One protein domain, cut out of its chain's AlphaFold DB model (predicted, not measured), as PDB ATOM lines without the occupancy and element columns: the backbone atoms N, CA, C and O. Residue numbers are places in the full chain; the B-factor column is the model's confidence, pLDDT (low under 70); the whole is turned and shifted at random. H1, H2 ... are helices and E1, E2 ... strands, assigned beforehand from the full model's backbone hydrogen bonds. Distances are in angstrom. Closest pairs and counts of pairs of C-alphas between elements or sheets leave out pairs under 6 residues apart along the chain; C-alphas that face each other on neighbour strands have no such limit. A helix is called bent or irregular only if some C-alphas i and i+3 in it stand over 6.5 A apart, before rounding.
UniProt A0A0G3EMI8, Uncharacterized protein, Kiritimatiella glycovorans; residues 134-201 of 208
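What this domain is: This is residues 134 to 201 of the 208 residues of an uncharacterized protein of Kiritimatiella glycovorans (UniProt A0A0G3EMI8). One strongly twisted sheet of four strands forms the body, and two short helices, H1 and H2, only graze it. Before the first strand, residues 134 to 146 make a long loop without a named element, and its residues 134 to 135 pair antiparallel with residues 147 to 148 of E1. The 68 printed residues hold E1, E2, H1, E3, E4 and H2 along the chain; the mixed sheet runs E1, E2, E3, E4. The class is mixed, helices and strands, with under half of the residues in named elements; the whole is compact, radius of gyration of the C-alphas 11.6 A, spanning 33 by 30 by 17 A.

How they stand to each other: Start at inner strand E2, residues 155 to 162. Edge strand E1, residues 147 to 151, forms an antiparallel hairpin with it at 155 degrees; look for N 149 and O 157, 2.8 A apart. Inner strand E3, residues 178 to 183, is parallel to E2 at 26 degrees, with N 160 and O 180 at 3.0 A. Edge strand E4, residues 192 to 194, is parallel to E3 at 46 degrees, with N 193 and O 181 at 2.8 A. E2, H1, residues 168 to 171, and E3 form a strand-helix-strand unit, two parallel neighbour strands with a helix between, and its crossover is right-handed. H1 only grazes the sheet; its closest C-alpha pair with E2 is Gln 170 and Glu 160, 7.2 A. H2, residues 195 to 200, only grazes it too; its closest C-alpha pair with E3 is Leu 195 and Leu 182, 4.7 A. H1 and H2 are apart. H1 is too short for an O i to N i+4 pair; H2 has 0 of 2 within hydrogen-bond range, but 2 of 3 O i to N i+3 pairs.

Where its parts are: Find C-alpha 155 at (-2.918, -0.129, 37.835); E2 runs 21.6 A to C-alpha 162. E3 spans 16.1 A, E1 12.6 A, E4 6.9 A and H1 5.8 A. H2 ends at C-alpha 200, (-10.630, -5.616, 25.528), after 10.1 A; it is irregular, C-alphas 196 and 199 being 7.5 A apart.

The domain as a whole: The farthest C-alphas, of Arg 140 and Tyr 200, are 34.6 A apart. The printed part has no cut, and none of the links between named elements is long. Look to residues 138 to 143 for pLDDT under 70.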
ATOM      1  N   ALA A 134      -4.292  10.472  31.458       93.62
ATOM      2  CA  ALA A 134      -3.580  11.722  31.279       93.62
ATOM      3  C   ALA A 134      -2.523  11.576  30.188       93.62
ATOM      4  O   ALA A 134      -2.003  10.485  29.965       93.62
ATOM      5  N   TYR A 135      -2.153  12.676  29.537       92.25
ATOM      6  CA  TYR A 135      -0.968  12.667  28.680       92.25
ATOM      7  C   TYR A 135       0.276  12.956  29.519       92.25
ATOM      8  O   TYR A 135       0.245  13.722  30.491       92.25
ATOM      9  N   LEU A 136       1.396  12.354  29.144       87.81
ATOM     10  CA  LEU A 136       2.670  12.614  29.795       87.81
ATOM     11  C   LEU A 136       3.419  13.690  29.010       87.81
ATOM     12  O   LEU A 136       3.716  13.556  27.825       87.81
ATOM     13  N   LYS A 137       3.730  14.803  29.678       76.12
ATOM     14  CA  LYS A 137       4.478  15.902  29.063       76.12
ATOM     15  C   LYS A 137       5.972  15.725  29.308       76.12
ATOM     16  O   LYS A 137       6.402  15.616  30.456       76.12
ATOM     17  N   SER A 138       6.770  15.781  28.242       65.50
ATOM     18  CA  SER A 138       8.230  15.775  28.361       65.50
ATOM     19  C   SER A 138       8.724  16.925  29.238       65.50
ATOM     20  O   SER A 138       8.420  18.098  29.002       65.50
ATOM     21  N   THR A 139       9.556  16.580  30.219       58.16
ATOM     22  CA  THR A 139      10.437  17.527  30.896       58.16
ATOM     23  C   THR A 139      11.855  17.319  30.354       58.16
ATOM     24  O   THR A 139      12.430  16.241  30.472       58.16
ATOM     25  N   ARG A 140      12.429  18.360  29.732       54.53
ATOM     26  CA  ARG A 140      13.861  18.449  29.372       54.53
ATOM     27  C   ARG A 140      14.402  17.304  28.487       54.53
ATOM     28  O   ARG A 140      15.293  16.565  28.894       54.53
ATOM     29  N   GLY A 141      13.902  17.187  27.254       54.91
ATOM     30  CA  GLY A 141      14.563  16.419  26.181       54.91
ATOM     31  C   GLY A 141      14.549  14.891  26.328       54.91
ATOM     32  O   GLY A 141      15.201  14.199  25.548       54.91
ATOM     33  N   LYS A 142      13.812  14.347  27.303       63.66
ATOM     34  CA  LYS A 142      13.621  12.902  27.458       63.66
ATOM     35  C   LYS A 142      12.488  12.416  26.552       63.66
ATOM     36  O   LYS A 142      11.429  13.045  26.499       63.66
ATOM     37  N   LYS A 143      12.685  11.269  25.882       65.12
ATOM     38  CA  LYS A 143      11.570  10.531  25.263       65.12
ATOM     39  C   LYS A 143      10.553  10.250  26.362       65.12
ATOM     40  O   LYS A 143      10.909   9.706  27.404       65.12
ATOM     41  N   THR A 144       9.335  10.719  26.155       76.00
ATOM     42  CA  THR A 144       8.254  10.594  27.123       76.00
ATOM     43  C   THR A 144       7.156   9.824  26.422       76.00
ATOM     44  O   THR A 144       6.771  10.261  25.339       76.00
ATOM     45  N   PRO A 145       6.715   8.688  26.984       83.62
ATOM     46  CA  PRO A 145       5.575   7.967  26.446       83.62
ATOM     47  C   PRO A 145       4.345   8.860  26.351       83.62
ATOM     48  O   PRO A 145       4.275   9.873  27.039       83.62
ATOM     49  N   ASP A 146       3.374   8.488  25.533       89.50
ATOM     50  CA  ASP A 146       2.264   9.386  25.219       89.50
ATOM     51  C   ASP A 146       1.289   9.590  26.392       89.50
ATOM     52  O   ASP A 146       0.926  10.730  26.706       89.50
ATOM     53  N   PHE A 147       0.883   8.510  27.073       93.75
ATOM     54  CA  PHE A 147      -0.183   8.552  28.083       93.75
ATOM     55  C   PHE A 147       0.138   7.772  29.363       93.75
ATOM     56  O   PHE A 147       0.974   6.868  29.401       93.75
ATOM     57  N   LEU A 148      -0.571   8.131  30.429       92.50
ATOM     58  CA  LEU A 148      -0.606   7.466  31.723       92.50
ATOM     59  C   LEU A 148      -2.060   7.168  32.077       92.50
ATOM     60  O   LEU A 148      -2.897   8.068  32.074       92.50
ATOM     61  N   ILE A 149      -2.327   5.922  32.434       91.69
ATOM     62  CA  ILE A 149      -3.565   5.494  33.072       91.69
ATOM     63  C   ILE A 149      -3.215   5.222  34.535       91.69
ATOM     64  O   ILE A 149      -2.283   4.466  34.815       91.69
ATOM     65  N   ASP A 150      -3.913   5.884  35.450       86.81
ATOM     66  CA  ASP A 150      -3.748   5.703  36.894       86.81
ATOM     67  C   ASP A 150      -5.112   5.364  37.490       86.81
ATOM     68  O   ASP A 150      -5.796   6.197  38.078       86.81
ATOM     69  N   ASP A 151      -5.539   4.133  37.216       84.50
ATOM     70  CA  ASP A 151      -6.839   3.598  37.602       84.50
ATOM     71  C   ASP A 151      -6.642   2.246  38.306       84.50
ATOM     72  O   ASP A 151      -5.776   1.476  37.877       84.50
ATOM     73  N   PRO A 152      -7.411   1.911  39.360       81.88
ATOM     74  CA  PRO A 152      -7.288   0.626  40.049       81.88
ATOM     75  C   PRO A 152      -7.346  -0.587  39.111       81.88
ATOM     76  O   PRO A 152      -6.583  -1.538  39.284       81.88
ATOM     77  N   SER A 153      -8.197  -0.518  38.087       80.38
ATOM     78  CA  SER A 153      -8.432  -1.573  37.099       80.38
ATOM     79  C   SER A 153      -7.324  -1.638  36.050       80.38
ATOM     80  O   SER A 153      -7.147  -2.637  35.379       80.38
ATOM     81  N   TRP A 154      -6.523  -0.593  35.885       83.06
ATOM     82  CA  TRP A 154      -5.371  -0.626  34.979       83.06
ATOM     83  C   TRP A 154      -4.047  -0.744  35.718       83.06
ATOM     84  O   TRP A 154      -3.006  -0.972  35.091       83.06
ATOM     85  N   LYS A 155      -4.069  -0.564  37.044       84.00
ATOM     86  CA  LYS A 155      -2.918  -0.129  37.835       84.00
ATOM     87  C   LYS A 155      -2.298   1.126  37.195       84.00
ATOM     88  O   LYS A 155      -2.787   1.689  36.215       84.00
ATOM     89  N   LYS A 156      -1.154   1.554  37.715       89.44
ATOM     90  CA  LYS A 156      -0.353   2.578  37.047       89.44
ATOM     91  C   LYS A 156       0.223   2.012  35.743       89.44
ATOM     92  O   LYS A 156       1.186   1.242  35.786       89.44
ATOM     93  N   THR A 157      -0.341   2.396  34.601       91.56
ATOM     94  CA  THR A 157       0.054   1.916  33.268       91.56
ATOM     95  C   THR A 157       0.486   3.069  32.369       91.56
ATOM     96  O   THR A 157      -0.242   4.031  32.158       91.56
ATOM     97  N   VAL A 158       1.683   2.951  31.802       92.56
ATOM     98  CA  VAL A 158       2.273   3.900  30.861       92.56
ATOM     99  C   VAL A 158       2.092   3.371  29.443       92.56
ATOM    100  O   VAL A 158       2.518   2.259  29.119       92.56
ATOM    101  N   ILE A 159       1.460   4.186  28.608       93.25
ATOM    102  CA  ILE A 159       1.046   3.846  27.253       93.25
ATOM    103  C   ILE A 159       1.887   4.632  26.255       93.25
ATOM    104  O   ILE A 159       2.006   5.852  26.339       93.25
ATOM    105  N   GLU A 160       2.426   3.911  25.285       94.00
ATOM    106  CA  GLU A 160       3.015   4.460  24.068       94.00
ATOM    107  C   GLU A 160       2.132   4.078  22.881       94.00
ATOM    108  O   GLU A 160       1.743   2.916  22.750       94.00
ATOM    109  N   ILE A 161       1.861   5.014  21.979       92.69
ATOM    110  CA  ILE A 161       1.042   4.791  20.792       92.69
ATOM    111  C   ILE A 161       1.898   4.948  19.543       92.69
ATOM    112  O   ILE A 161       2.583   5.944  19.321       92.69
ATOM    113  N   GLY A 162       1.846   3.972  18.637       86.81
ATOM    114  CA  GLY A 162       2.543   4.162  17.375       86.81
ATOM    115  C   GLY A 162       2.510   3.016  16.383       86.81
ATOM    116  O   GLY A 162       1.574   2.227  16.293       86.81
ATOM    117  N   GLY A 163       3.520   3.008  15.517       82.19
ATOM    118  CA  GLY A 163       3.681   1.992  14.482       82.19
ATOM    119  C   GLY A 163       4.468   0.779  14.974       82.19
ATOM    120  O   GLY A 163       5.031   0.783  16.065       82.19
ATOM    121  N   ARG A 164       4.583  -0.234  14.109       74.31
ATOM    122  CA  ARG A 164       5.281  -1.506  14.387       74.31
ATOM    123  C   ARG A 164       6.723  -1.352  14.903       74.31
ATOM    124  O   ARG A 164       7.189  -2.218  15.639       74.31
ATOM    125  N   GLY A 165       7.408  -0.263  14.535       79.81
ATOM    126  CA  GLY A 165       8.793   0.025  14.930       79.81
ATOM    127  C   GLY A 165       8.979   0.602  16.339       79.81
ATOM    128  O   GLY A 165      10.112   0.843  16.744       79.81
ATOM    129  N   LYS A 166       7.903   0.855  17.096       82.38
ATOM    130  CA  LYS A 166       8.011   1.303  18.493       82.38
ATOM    131  C   LYS A 166       8.402   0.123  19.393       82.38
ATOM    132  O   LYS A 166       7.918  -0.994  19.220       82.38
ATOM    133  N   GLY A 167       9.289   0.380  20.354       84.12
ATOM    134  CA  GLY A 167       9.876  -0.639  21.227       84.12
ATOM    135  C   GLY A 167      10.241  -0.098  22.609       84.12
ATOM    136  O   GLY A 167       9.922   1.040  22.946       84.12
ATOM    137  N   ARG A 168      10.944  -0.911  23.410       84.06
ATOM    138  CA  ARG A 168      11.275  -0.612  24.820       84.06
ATOM    139  C   ARG A 168      11.981   0.733  25.034       84.06
ATOM    140  O   ARG A 168      11.819   1.338  26.088       84.06
ATOM    141  N   GLU A 169      12.705   1.230  24.034       85.44
ATOM    142  CA  GLU A 169      13.393   2.527  24.081       85.44
ATOM    143  C   GLU A 169      12.476   3.731  24.335       85.44
ATOM    144  O   GLU A 169      12.957   4.759  24.812       85.44
ATOM    145  N   GLN A 170      11.178   3.632  24.022       84.94
ATOM    146  CA  GLN A 170      10.225   4.724  24.272       84.94
ATOM    147  C   GLN A 170      10.011   4.963  25.773       84.94
ATOM    148  O   GLN A 170       9.721   6.080  26.182       84.94
ATOM    149  N   PHE A 171      10.252   3.945  26.605       87.12
ATOM    150  CA  PHE A 171      10.104   4.017  28.058       87.12
ATOM    151  C   PHE A 171      11.423   4.302  28.791       87.12
ATOM    152  O   PHE A 171      11.515   4.092  30.003       87.12
ATOM    153  N   LYS A 172      12.479   4.740  28.091       82.31
ATOM    154  CA  LYS A 172      13.770   5.037  28.725       82.31
ATOM    155  C   LYS A 172      13.603   6.154  29.766       82.31
ATOM    156  O   LYS A 172      13.242   7.274  29.424       82.31
ATOM    157  N   GLY A 173      13.909   5.852  31.028       78.12
ATOM    158  CA  GLY A 173      13.726   6.774  32.157       78.12
ATOM    159  C   GLY A 173      12.366   6.671  32.857       78.12
ATOM    160  O   GLY A 173      12.111   7.438  33.780       78.12
ATOM    161  N   VAL A 174      11.507   5.728  32.449       83.06
ATOM    162  CA  VAL A 174      10.266   5.379  33.152       83.06
ATOM    163  C   VAL A 174      10.517   4.157  34.035       83.06
ATOM    164  O   VAL A 174      10.535   3.015  33.569       83.06
ATOM    165  N   GLU A 175      10.707   4.400  35.327       77.88
ATOM    166  CA  GLU A 175      11.090   3.358  36.290       77.88
ATOM    167  C   GLU A 175       9.894   2.558  36.814       77.88
ATOM    168  O   GLU A 175      10.014   1.365  37.069       77.88
ATOM    169  N   THR A 176       8.718   3.181  36.911       80.38
ATOM    170  CA  THR A 176       7.535   2.590  37.556       80.38
ATOM    171  C   THR A 176       6.366   2.419  36.593       80.38
ATOM    172  O   THR A 176       6.302   3.074  35.551       80.38
ATOM    173  N   GLY A 177       5.431   1.546  36.969       85.50
ATOM    174  CA  GLY A 177       4.217   1.261  36.211       85.50
ATOM    175  C   GLY A 177       4.394   0.195  35.128       85.50
ATOM    176  O   GLY A 177       5.495  -0.042  34.612       85.50
ATOM    177  N   ARG A 178       3.276  -0.448  34.789       90.06
ATOM    178  CA  ARG A 178       3.159  -1.366  33.652       90.06
ATOM    179  C   ARG A 178       3.385  -0.580  32.360       90.06
ATOM    180  O   ARG A 178       3.003   0.581  32.273       90.06
ATOM    181  N   LYS A 179       4.025  -1.187  31.362       91.81
ATOM    182  CA  LYS A 179       4.386  -0.522  30.099       91.81
ATOM    183  C   LYS A 179       3.719  -1.245  28.940       91.81
ATOM    184  O   LYS A 179       3.935  -2.442  28.784       91.81
ATOM    185  N   ILE A 180       2.939  -0.538  28.131       92.12
ATOM    186  CA  ILE A 180       2.260  -1.116  26.965       92.12
ATOM    187  C   ILE A 180       2.497  -0.226  25.747       92.12
ATOM    188  O   ILE A 180       2.407   0.998  25.825       92.12
ATOM    189  N   ILE A 181       2.783  -0.855  24.609       92.69
ATOM    190  CA  ILE A 181       2.842  -0.202  23.301       92.69
ATOM    191  C   ILE A 181       1.587  -0.585  22.527       92.69
ATOM    192  O   ILE A 181       1.435  -1.737  22.122       92.69
ATOM    193  N   LEU A 182       0.715   0.379  22.267       92.88
ATOM    194  CA  LEU A 182      -0.433   0.201  21.393       92.88
ATOM    195  C   LEU A 182      -0.011   0.469  19.954       92.88
ATOM    196  O   LEU A 182       0.349   1.589  19.581       92.88
ATOM    197  N   SER A 183      -0.030  -0.579  19.134       90.44
ATOM    198  CA  SER A 183       0.464  -0.511  17.766       90.44
ATOM    199  C   SER A 183      -0.648  -0.630  16.729       90.44
ATOM    200  O   SER A 183      -1.619  -1.371  16.887       90.44
ATOM    201  N   HIS A 184      -0.493   0.095  15.623       81.38
ATOM    202  CA  HIS A 184      -1.316  -0.109  14.434       81.38
ATOM    203  C   HIS A 184      -0.831  -1.371  13.694       81.38
ATOM    204  O   HIS A 184       0.088  -1.317  12.871       81.38
ATOM    205  N   GLY A 185      -1.400  -2.521  14.060       79.38
ATOM    206  CA  GLY A 185      -1.051  -3.862  13.583       79.38
ATOM    207  C   GLY A 185      -1.614  -4.948  14.508       79.38
ATOM    208  O   GLY A 185      -2.297  -4.625  15.469       79.38
ATOM    209  N   GLY A 186      -1.331  -6.220  14.213       76.50
ATOM    210  CA  GLY A 186      -1.764  -7.377  15.016       76.50
ATOM    211  C   GLY A 186      -0.689  -7.938  15.955       76.50
ATOM    212  O   GLY A 186      -0.798  -9.083  16.365       76.50
ATOM    213  N   ASP A 187       0.373  -7.177  16.230       80.75
ATOM    214  CA  ASP A 187       1.510  -7.633  17.038       80.75
ATOM    215  C   ASP A 187       1.125  -7.689  18.528       80.75
ATOM    216  O   ASP A 187       0.659  -6.692  19.094       80.75
ATOM    217  N   THR A 188       1.310  -8.859  19.137       84.06
ATOM    218  CA  THR A 188       1.000  -9.156  20.542       84.06
ATOM    219  C   THR A 188       2.245  -9.498  21.364       84.06
ATOM    220  O   THR A 188       2.123  -9.836  22.542       84.06
ATOM    221  N   ASP A 189       3.441  -9.411  20.779       82.94
ATOM    222  CA  ASP A 189       4.663  -9.888  21.416       82.94
ATOM    223  C   ASP A 189       5.135  -8.941  22.529       82.94
ATOM    224  O   ASP A 189       5.221  -7.713  22.382       82.94
ATOM    225  N   GLY A 190       5.493  -9.521  23.678       86.06
ATOM    226  CA  GLY A 190       6.021  -8.787  24.826       86.06
ATOM    227  C   GLY A 190       5.080  -7.674  25.297       86.06
ATOM    228  O   GLY A 190       3.976  -7.944  25.764       86.06
ATOM    229  N   LEU A 191       5.526  -6.415  25.185       88.94
ATOM    230  CA  LEU A 191       4.782  -5.228  25.638       88.94
ATOM    231  C   LEU A 191       3.823  -4.657  24.578       88.94
ATOM    232  O   LEU A 191       3.151  -3.663  24.845       88.94
ATOM    233  N   LYS A 192       3.792  -5.210  23.361       90.31
ATOM    234  CA  LYS A 192       2.974  -4.675  22.268       90.31
ATOM    235  C   LYS A 192       1.571  -5.254  22.291       90.31
ATOM    236  O   LYS A 192       1.397  -6.454  22.463       90.31
ATOM    237  N   ARG A 193       0.566  -4.413  22.082       91.44
ATOM    238  CA  ARG A 193      -0.819  -4.836  21.883       91.44
ATOM    239  C   ARG A 193      -1.411  -4.120  20.666       91.44
ATOM    240  O   ARG A 193      -1.036  -2.973  20.394       91.44
ATOM    241  N   PRO A 194      -2.324  -4.754  19.918       91.62
ATOM    242  CA  PRO A 194      -3.051  -4.073  18.858       91.62
ATOM    243  C   PRO A 194      -3.878  -2.912  19.413       91.62
ATOM    244  O   PRO A 194      -4.640  -3.088  20.359       91.62
ATOM    245  N   LEU A 195      -3.767  -1.727  18.806       91.94
ATOM    246  CA  LEU A 195      -4.504  -0.538  19.255       91.94
ATOM    247  C   LEU A 195      -6.025  -0.770  19.267       91.94
ATOM    248  O   LEU A 195      -6.705  -0.321  20.181       91.94
ATOM    249  N   PHE A 196      -6.554  -1.518  18.295       88.25
ATOM    250  CA  PHE A 196      -7.989  -1.815  18.216       88.25
ATOM    251  C   PHE A 196      -8.492  -2.726  19.348       88.25
ATOM    252  O   PHE A 196      -9.697  -2.822  19.551       88.25
ATOM    253  N   MET A 197      -7.596  -3.386  20.092       88.06
ATOM    254  CA  MET A 197      -7.959  -4.215  21.244       88.06
ATOM    255  C   MET A 197      -8.074  -3.416  22.544       88.06
ATOM    256  O   MET A 197      -8.317  -4.023  23.577       88.06
ATOM    257  N   LEU A 198      -7.909  -2.087  22.520       85.88
ATOM    258  CA  LEU A 198      -7.892  -1.256  23.728       85.88
ATOM    259  C   LEU A 198      -9.083  -1.523  24.662       85.88
ATOM    260  O   LEU A 198      -8.875  -1.715  25.854       85.88
ATOM    261  N   GLY A 199     -10.299  -1.620  24.112       76.56
ATOM    262  CA  GLY A 199     -11.516  -1.903  24.886       76.56
ATOM    263  C   GLY A 199     -11.608  -3.323  25.464       76.56
ATOM    264  O   GLY A 199     -12.494  -3.593  26.265       76.56
ATOM    265  N   TYR A 200     -10.703  -4.223  25.075       74.75
ATOM    266  CA  TYR A 200     -10.630  -5.616  25.528       74.75
ATOM    267  C   TYR A 200      -9.385  -5.911  26.366       74.75
ATOM    268  O   TYR A 200      -9.195  -7.057  26.775       74.75
ATOM    269  N   LEU A 201      -8.494  -4.936  26.570       70.94
ATOM    270  CA  LEU A 201      -7.311  -5.163  27.389       70.94
ATOM    271  C   LEU A 201      -7.768  -5.464  28.814       70.94
ATOM    272  O   LEU A 201      -8.366  -4.613  29.471       70.94
TER     273      LEU A 201